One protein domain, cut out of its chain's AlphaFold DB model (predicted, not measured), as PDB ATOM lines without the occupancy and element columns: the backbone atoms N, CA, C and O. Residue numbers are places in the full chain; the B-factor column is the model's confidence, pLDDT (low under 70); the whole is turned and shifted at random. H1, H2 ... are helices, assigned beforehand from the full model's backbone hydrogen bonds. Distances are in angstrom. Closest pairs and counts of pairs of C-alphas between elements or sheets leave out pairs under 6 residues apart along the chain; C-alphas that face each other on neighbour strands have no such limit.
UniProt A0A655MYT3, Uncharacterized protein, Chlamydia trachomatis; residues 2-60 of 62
ATOM      1  N   ARG A   2     -51.999   0.444  15.783       83.75
ATOM      2  CA  ARG A   2     -52.360  -0.975  15.548       83.75
ATOM      3  C   ARG A   2     -51.299  -1.817  14.811       83.75
ATOM      4  O   ARG A   2     -50.971  -2.901  15.263       83.75
ATOM      5  N   ARG A   3     -50.687  -1.289  13.742       90.12
ATOM      6  CA  ARG A   3     -49.632  -1.994  12.980       90.12
ATOM      7  C   ARG A   3     -48.352  -2.255  13.788       90.12
ATOM      8  O   ARG A   3     -47.752  -3.306  13.626       90.12
ATOM      9  N   LYS A   4     -47.955  -1.318  14.657       94.31
ATOM     10  CA  LYS A   4     -46.771  -1.479  15.519       94.31
ATOM     11  C   LYS A   4     -47.016  -2.531  16.601       94.31
ATOM     12  O   LYS A   4     -46.141  -3.344  16.851       94.31
ATOM     13  N   LEU A   5     -48.216  -2.550  17.187       95.94
ATOM     14  CA  LEU A   5     -48.598  -3.572  18.167       95.94
ATOM     15  C   LEU A   5     -48.600  -4.975  17.547       95.94
ATOM     16  O   LEU A   5     -48.006  -5.875  18.123       95.94
ATOM     17  N   GLN A   6     -49.137  -5.132  16.332       95.44
ATOM     18  CA  GLN A   6     -49.102  -6.417  15.620       95.44
ATOM     19  C   GLN A   6     -47.670  -6.892  15.325       95.44
ATOM     20  O   GLN A   6     -47.365  -8.075  15.414       95.44
ATOM     21  N   GLN A   7     -46.771  -5.973  14.966       96.44
ATOM     22  CA  GLN A   7     -45.361  -6.308  14.745       96.44
ATOM     23  C   GLN A   7     -44.675  -6.779  16.034       96.44
ATOM     24  O   GLN A   7     -43.866  -7.707  15.985       96.44
ATOM     25  N   ILE A   8     -44.999  -6.151  17.168       96.38
ATOM     26  CA  ILE A   8     -44.484  -6.543  18.485       96.38
ATOM     27  C   ILE A   8     -45.014  -7.928  18.860       96.38
ATOM     28  O   ILE A   8     -44.218  -8.790  19.215       96.38
ATOM     29  N   GLU A   9     -46.317  -8.166  18.713       97.31
ATOM     30  CA  GLU A   9     -46.948  -9.465  18.973       97.31
ATOM     31  C   GLU A   9     -46.284 -10.585  18.159       97.31
ATOM     32  O   GLU A   9     -45.762 -11.537  18.733       97.31
ATOM     33  N   ASN A  10     -46.167 -10.415  16.839       97.12
ATOM     34  CA  ASN A  10     -45.526 -11.406  15.969       97.12
ATOM     35  C   ASN A  10     -44.057 -11.665  16.354       97.12
ATOM     36  O   ASN A  10     -43.555 -12.784  16.223       97.12
ATOM     37  N   SER A  11     -43.352 -10.626  16.814       97.75
ATOM     38  CA  SER A  11     -41.966 -10.750  17.270       97.75
ATOM     39  C   SER A  11     -41.876 -11.539  18.574       97.75
ATOM     40  O   SER A  11     -41.021 -12.414  18.679       97.75
ATOM     41  N   LEU A  12     -42.767 -11.276  19.533       97.94
ATOM     42  CA  LEU A  12     -42.837 -12.009  20.800       97.94
ATOM     43  C   LEU A  12     -43.192 -13.477  20.579       97.94
ATOM     44  O   LEU A  12     -42.577 -14.352  21.183       97.94
ATOM     45  N   GLU A  13     -44.128 -13.768  19.676       98.00
ATOM     46  CA  GLU A  13     -44.454 -15.149  19.324       98.00
ATOM     47  C   GLU A  13     -43.262 -15.893  18.723       98.00
ATOM     48  O   GLU A  13     -43.030 -17.057  19.057       98.00
ATOM     49  N   ARG A  14     -42.509 -15.235  17.833       97.81
ATOM     50  CA  ARG A  14     -41.300 -15.815  17.241       97.81
ATOM     51  C   ARG A  14     -40.251 -16.089  18.314       97.81
ATOM     52  O   ARG A  14     -39.830 -17.231  18.429       97.81
ATOM     53  N   ILE A  15     -39.938 -15.096  19.147       97.31
ATOM     54  CA  ILE A  15     -38.995 -15.248  20.267       97.31
ATOM     55  C   ILE A  15     -39.425 -16.402  21.176       97.31
ATOM     56  O   ILE A  15     -38.613 -17.246  21.532       97.31
ATOM     57  N   GLY A  16     -40.712 -16.493  21.512       98.00
ATOM     58  CA  GLY A  16     -41.220 -17.579  22.344       98.00
ATOM     59  C   GLY A  16     -41.071 -18.961  21.699       98.00
ATOM     60  O   GLY A  16     -40.833 -19.935  22.409       98.00
ATOM     61  N   ARG A  17     -41.220 -19.079  20.372       97.75
ATOM     62  CA  ARG A  17     -40.964 -20.341  19.656       97.75
ATOM     63  C   ARG A  17     -39.480 -20.695  19.653       97.75
ATOM     64  O   ARG A  17     -39.163 -21.856  19.894       97.75
ATOM     65  N   ASP A  18     -38.620 -19.711  19.420       97.19
ATOM     66  CA  ASP A  18     -37.171 -19.902  19.374       97.19
ATOM     67  C   ASP A  18     -36.650 -20.353  20.749       97.19
ATOM     68  O   ASP A  18     -36.017 -21.401  20.840       97.19
ATOM     69  N   LEU A  19     -37.060 -19.683  21.832       97.81
ATOM     70  CA  LEU A  19     -36.695 -20.059  23.206       97.81
ATOM     71  C   LEU A  19     -37.136 -21.482  23.575       97.81
ATOM     72  O   LEU A  19     -36.367 -22.234  24.164       97.81
ATOM     73  N   ARG A  20     -38.359 -21.886  23.203       98.19
ATOM     74  CA  ARG A  20     -38.829 -23.261  23.458       98.19
ATOM     75  C   ARG A  20     -38.024 -24.295  22.679       98.19
ATOM     76  O   ARG A  20     -37.811 -25.397  23.171       98.19
ATOM     77  N   ARG A  21     -37.607 -23.969  21.453       97.75
ATOM     78  CA  ARG A  21     -36.757 -24.855  20.653       97.75
ATOM     79  C   ARG A  21     -35.389 -25.015  21.313       97.75
ATOM     80  O   ARG A  21     -34.932 -26.145  21.445       97.75
ATOM     81  N   GLU A  22     -34.779 -23.914  21.734       98.12
ATOM     82  CA  GLU A  22     -33.495 -23.907  22.444       98.12
ATOM     83  C   GLU A  22     -33.562 -24.731  23.736       98.12
ATOM     84  O   GLU A  22     -32.751 -25.635  23.933       98.12
ATOM     85  N   GLU A  23     -34.588 -24.504  24.561       98.12
ATOM     86  CA  GLU A  23     -34.811 -25.239  25.811       98.12
ATOM     87  C   GLU A  23     -34.915 -26.753  25.582       98.12
ATOM     88  O   GLU A  23     -34.307 -27.535  26.313       98.12
ATOM     89  N   LEU A  24     -35.639 -27.184  24.543       98.31
ATOM     90  CA  LEU A  24     -35.774 -28.602  24.210       98.31
ATOM     91  C   LEU A  24     -34.438 -29.239  23.815       98.31
ATOM     92  O   LEU A  24     -34.163 -30.366  24.232       98.31
ATOM     93  N   VAL A  25     -33.609 -28.537  23.034       98.38
ATOM     94  CA  VAL A  25     -32.278 -29.034  22.647       98.38
ATOM     95  C   VAL A  25     -31.379 -29.143  23.873       98.38
ATOM     96  O   VAL A  25     -30.793 -30.200  24.103       98.38
ATOM     97  N   MET A  26     -31.321 -28.098  24.699       97.50
ATOM     98  CA  MET A  26     -30.493 -28.087  25.908       97.50
ATOM     99  C   MET A  26     -30.934 -29.145  26.927       97.50
ATOM    100  O   MET A  26     -30.097 -29.796  27.546       97.50
ATOM    101  N   ALA A  27     -32.241 -29.363  27.101       98.06
ATOM    102  CA  ALA A  27     -32.751 -30.391  28.007       98.06
ATOM    103  C   ALA A  27     -32.419 -31.813  27.523       98.06
ATOM    104  O   ALA A  27     -32.116 -32.693  28.335       98.06
ATOM    105  N   ALA A  28     -32.471 -32.046  26.207       98.19
ATOM    106  CA  ALA A  28     -32.102 -33.323  25.608       98.19
ATOM    107  C   ALA A  28     -30.590 -33.588  25.711       98.19
ATOM    108  O   ALA A  28     -30.207 -34.679  26.136       98.19
ATOM    109  N   GLU A  29     -29.760 -32.584  25.413       97.88
ATOM    110  CA  GLU A  29     -28.304 -32.639  25.595       97.88
ATOM    111  C   GLU A  29     -27.950 -32.955  27.046       97.88
ATOM    112  O   GLU A  29     -27.228 -33.913  27.306       97.88
ATOM    113  N   LEU A  30     -28.517 -32.215  28.006       96.38
ATOM    114  CA  LEU A  30     -28.179 -32.380  29.417       96.38
ATOM    115  C   LEU A  30     -28.472 -33.806  29.889       96.38
ATOM    116  O   LEU A  30     -27.687 -34.394  30.635       96.38
ATOM    117  N   LYS A  31     -29.595 -34.374  29.440       97.31
ATOM    118  CA  LYS A  31     -29.963 -35.758  29.742       97.31
ATOM    119  C   LYS A  31     -28.959 -36.756  29.154       97.31
ATOM    120  O   LYS A  31     -28.594 -37.703  29.850       97.31
ATOM    121  N   ASP A  32     -28.523 -36.558  27.909       97.62
ATOM    122  CA  ASP A  32     -27.526 -37.421  27.258       97.62
ATOM    123  C   ASP A  32     -26.166 -37.312  27.959       97.62
ATOM    124  O   ASP A  32     -25.602 -38.324  28.379       97.62
ATOM    125  N   ARG A  33     -25.691 -36.091  28.217       95.75
ATOM    126  CA  ARG A  33     -24.435 -35.826  28.923       95.75
ATOM    127  C   ARG A  33     -24.381 -36.477  30.301       95.75
ATOM    128  O   ARG A  33     -23.401 -37.150  30.622       95.75
ATOM    129  N   LEU A  34     -25.436 -36.324  31.106       94.19
ATOM    130  CA  LEU A  34     -25.515 -36.935  32.439       94.19
ATOM    131  C   LEU A  34     -25.509 -38.468  32.381       94.19
ATOM    132  O   LEU A  34     -25.024 -39.107  33.309       94.19
ATOM    133  N   SER A  35     -26.008 -39.069  31.298       96.56
ATOM    134  CA  SER A  35     -25.982 -40.527  31.126       96.56
ATOM    135  C   SER A  35     -24.590 -41.081  30.798       96.56
ATOM    136  O   SER A  35     -24.327 -42.260  31.027       96.56
ATOM    137  N   ARG A  36     -23.691 -40.233  30.282       94.38
ATOM    138  CA  ARG A  36     -22.378 -40.624  29.754       94.38
ATOM    139  C   ARG A  36     -21.226 -40.486  30.750       94.38
ATOM    140  O   ARG A  36     -20.138 -40.956  30.441       94.38
ATOM    141  N   ASN A  37     -21.445 -39.884  31.925       91.81
ATOM    142  CA  ASN A  37     -20.400 -39.620  32.930       91.81
ATOM    143  C   ASN A  37     -19.131 -38.978  32.331       91.81
ATOM    144  O   ASN A  37     -18.013 -39.405  32.615       91.81
ATOM    145  N   LEU A  38     -19.316 -37.969  31.476       92.38
ATOM    146  CA  LEU A  38     -18.220 -37.272  30.806       92.38
ATOM    147  C   LEU A  38     -17.360 -36.478  31.797       92.38
ATOM    148  O   LEU A  38     -17.857 -35.952  32.798       92.38
ATOM    149  N   THR A  39     -16.073 -36.333  31.488       92.56
ATOM    150  CA  THR A  39     -15.204 -35.358  32.161       92.56
ATOM    151  C   THR A  39     -15.622 -33.922  31.819       92.56
ATOM    152  O   THR A  39     -16.466 -33.688  30.950       92.56
ATOM    153  N   THR A  40     -15.047 -32.929  32.503       90.44
ATOM    154  CA  THR A  40     -15.374 -31.511  32.272       90.44
ATOM    155  C   THR A  40     -15.108 -31.073  30.829       90.44
ATOM    156  O   THR A  40     -15.957 -30.412  30.241       90.44
ATOM    157  N   GLU A  41     -13.974 -31.466  30.244       94.50
ATOM    158  CA  GLU A  41     -13.617 -31.088  28.868       94.50
ATOM    159  C   GLU A  41     -14.549 -31.761  27.849       94.50
ATOM    160  O   GLU A  41     -15.140 -31.105  26.992       94.50
ATOM    161  N   GLU A  42     -14.780 -33.068  28.009       95.94
ATOM    162  CA  GLU A  42     -15.706 -33.828  27.163       95.94
ATOM    163  C   GLU A  42     -17.143 -33.298  27.270       95.94
ATOM    164  O   GLU A  42     -17.879 -33.299  26.288       95.94
ATOM    165  N   SER A  43     -17.543 -32.803  28.444       96.12
ATOM    166  CA  SER A  43     -18.852 -32.183  28.668       96.12
ATOM    167  C   SER A  43     -19.041 -30.888  27.880       96.12
ATOM    168  O   SER A  43     -20.160 -30.616  27.436       96.12
ATOM    169  N   ILE A  44     -17.979 -30.089  27.726       96.62
ATOM    170  CA  ILE A  44     -18.000 -28.848  26.941       96.62
ATOM    171  C   ILE A  44     -18.045 -29.188  25.454       96.62
ATOM    172  O   ILE A  44     -18.901 -28.666  24.738       96.62
ATOM    173  N   GLN A  45     -17.179 -30.100  25.003       97.19
ATOM    174  CA  GLN A  45     -17.169 -30.540  23.611       97.19
ATOM    175  C   GLN A  45     -18.526 -31.131  23.204       97.19
ATOM    176  O   GLN A  45     -19.105 -30.705  22.208       97.19
ATOM    177  N   HIS A  46     -19.073 -32.043  24.010       97.62
ATOM    178  CA  HIS A  46     -20.365 -32.670  23.750       97.62
ATOM    179  C   HIS A  46     -21.500 -31.645  23.651       97.62
ATOM    180  O   HIS A  46     -22.290 -31.679  22.710       97.62
ATOM    181  N   TYR A  47     -21.559 -30.697  24.588       97.88
ATOM    182  CA  TYR A  47     -22.560 -29.634  24.558       97.88
ATOM    183  C   TYR A  47     -22.447 -28.779  23.286       97.88
ATOM    184  O   TYR A  47     -23.449 -28.498  22.627       97.88
ATOM    185  N   ASN A  48     -21.226 -28.393  22.916       98.12
ATOM    186  CA  ASN A  48     -20.968 -27.577  21.734       98.12
ATOM    187  C   ASN A  48     -21.366 -28.293  20.436       98.12
ATOM    188  O   ASN A  48     -21.982 -27.668  19.575       98.12
ATOM    189  N   GLU A  49     -21.104 -29.598  20.326       98.06
ATOM    190  CA  GLU A  49     -21.548 -30.421  19.193       98.06
ATOM    191  C   GLU A  49     -23.083 -30.461  19.085       98.06
ATOM    192  O   GLU A  49     -23.637 -30.387  17.987       98.06
ATOM    193  N   TRP A  50     -23.804 -30.544  20.207       98.12
ATOM    194  CA  TRP A  50     -25.271 -30.471  20.212       98.12
ATOM    195  C   TRP A  50     -25.788 -29.107  19.746       98.12
ATOM    196  O   TRP A  50     -26.738 -29.051  18.960       98.12
ATOM    197  N   MET A  51     -25.173 -28.017  20.211       98.31
ATOM    198  CA  MET A  51     -25.557 -26.664  19.806       98.31
ATOM    199  C   MET A  51     -25.288 -26.427  18.317       98.31
ATOM    200  O   MET A  51     -26.173 -25.935  17.620       98.31
ATOM    201  N   GLU A  52     -24.128 -26.839  17.802       98.19
ATOM    202  CA  GLU A  52     -23.789 -26.735  16.376       98.19
ATOM    203  C   GLU A  52     -24.767 -27.539  15.505       98.19
ATOM    204  O   GLU A  52     -25.367 -26.999  14.577       98.19
ATOM    205  N   ASN A  53     -25.040 -28.798  15.859       97.94
ATOM    206  CA  ASN A  53     -25.987 -29.639  15.116       97.94
ATOM    207  C   ASN A  53     -27.424 -29.089  15.124       97.94
ATOM    208  O   ASN A  53     -28.211 -29.368  14.215       97.94
ATOM    209  N   ALA A  54     -27.786 -28.313  16.146       97.31
ATOM    210  CA  ALA A  54     -29.082 -27.656  16.245       97.31
ATOM    211  C   ALA A  54     -29.130 -26.271  15.569       97.31
ATOM    212  O   ALA A  54     -30.222 -25.695  15.467       97.31
ATOM    213  N   GLY A  55     -27.999 -25.741  15.088       97.56
ATOM    214  CA  GLY A  55     -27.879 -24.365  14.590       97.56
ATOM    215  C   GLY A  55     -28.080 -23.324  15.696       97.56
ATOM    216  O   GLY A  55     -28.811 -22.350  15.507       97.56
ATOM    217  N   LEU A  56     -27.548 -23.613  16.886       97.44
ATOM    218  CA  LEU A  56     -27.591 -22.791  18.098       97.44
ATOM    219  C   LEU A  56     -26.177 -22.349  18.503       97.44
ATOM    220  O   LEU A  56     -25.829 -22.332  19.682       97.44
ATOM    221  N   GLU A  57     -25.336 -21.997  17.532       97.12
ATOM    222  CA  GLU A  57     -23.921 -21.665  17.740       97.12
ATOM    223  C   GLU A  57     -23.727 -20.480  18.706       97.12
ATOM    224  O   GLU A  57     -22.700 -20.371  19.376       97.12
ATOM    225  N   HIS A  58     -24.735 -19.609  18.844       96.00
ATOM    226  CA  HIS A  58     -24.745 -18.514  19.823       96.00
ATOM    227  C   HIS A  58     -24.820 -18.979  21.283       96.00
ATOM    228  O   HIS A  58     -24.576 -18.168  22.175       96.00
ATOM    229  N   LEU A  59     -25.154 -20.247  21.532       96.56
ATOM    230  CA  LEU A  59     -25.223 -20.847  22.865       96.56
ATOM    231  C   LEU A  59     -23.975 -21.658  23.235       96.56
ATOM    232  O   LEU A  59     -23.920 -22.162  24.357       96.56
ATOM    233  N   MET A  60     -22.993 -21.802  22.338       97.25
ATOM    234  CA  MET A  60     -21.756 -22.551  22.593       97.25
ATOM    235  C   MET A  60     -20.905 -21.922  23.708       97.25
ATOM    236  O   MET A  60     -20.901 -20.705  23.911       97.25
TER     237      MET A  60
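AT A GLANCE: This is residues 2 to 60 of the 62 residues of an uncharacterized protein of Chlamydia trachomatis (UniProt A0A655MYT3). Picture one long helix, H1, with a much shorter one, H2, folded back along its last part as a lopsided helical hairpin, while residues 2 to 20 of H1 stick out free as a long arm. The arm makes much of the length, and the hairpin end forms a small body. The printed part has 59 residues with two named helices, H1 then H2, and no named strand; the class is all helix. It is only just extended, close to loose, with a radius of gyration of the C-alphas of 15.7 A, and the C-alphas span 53 by 17 by 15 A.

IN THESE COORDINATES: Find C-alpha 2 at (-52.360, -0.975, 15.548); from there H1, residues 2 to 36, runs 51.7 A to C-alpha 36 at (-22.378, -40.624, 29.754). Pass residues 37 to 39 and you reach H2, residues 40 to 54, which runs 21.4 A and ends at C-alpha 54, at (-29.082, -27.656, 16.245).

HOW THE PARTS SIT: Look at residues 25 to 33 of H1, for with these alone it touches H2. The closest C-alphas of the two helices are those of Glu 29 and Trp 50, 6.5 A apart. The two form a helical hairpin and run opposite ways at a steep tilt of 42 degrees. In the backbones of H1 and H2, every O i to N i+4 pair is within hydrogen-bond range.

THE WHOLE: Go from Arg 2 to Thr 39 for the two C-alphas farthest apart, at 53.3 A. Without residues 2 to 20, which stand free, the body has 40 residues and spans 25 by 16 by 12 A. The link from H1 to H2 is tight, and the printed part has no cut. The mean pLDDT of the printed part is 96.4, and no printed residue is under 70.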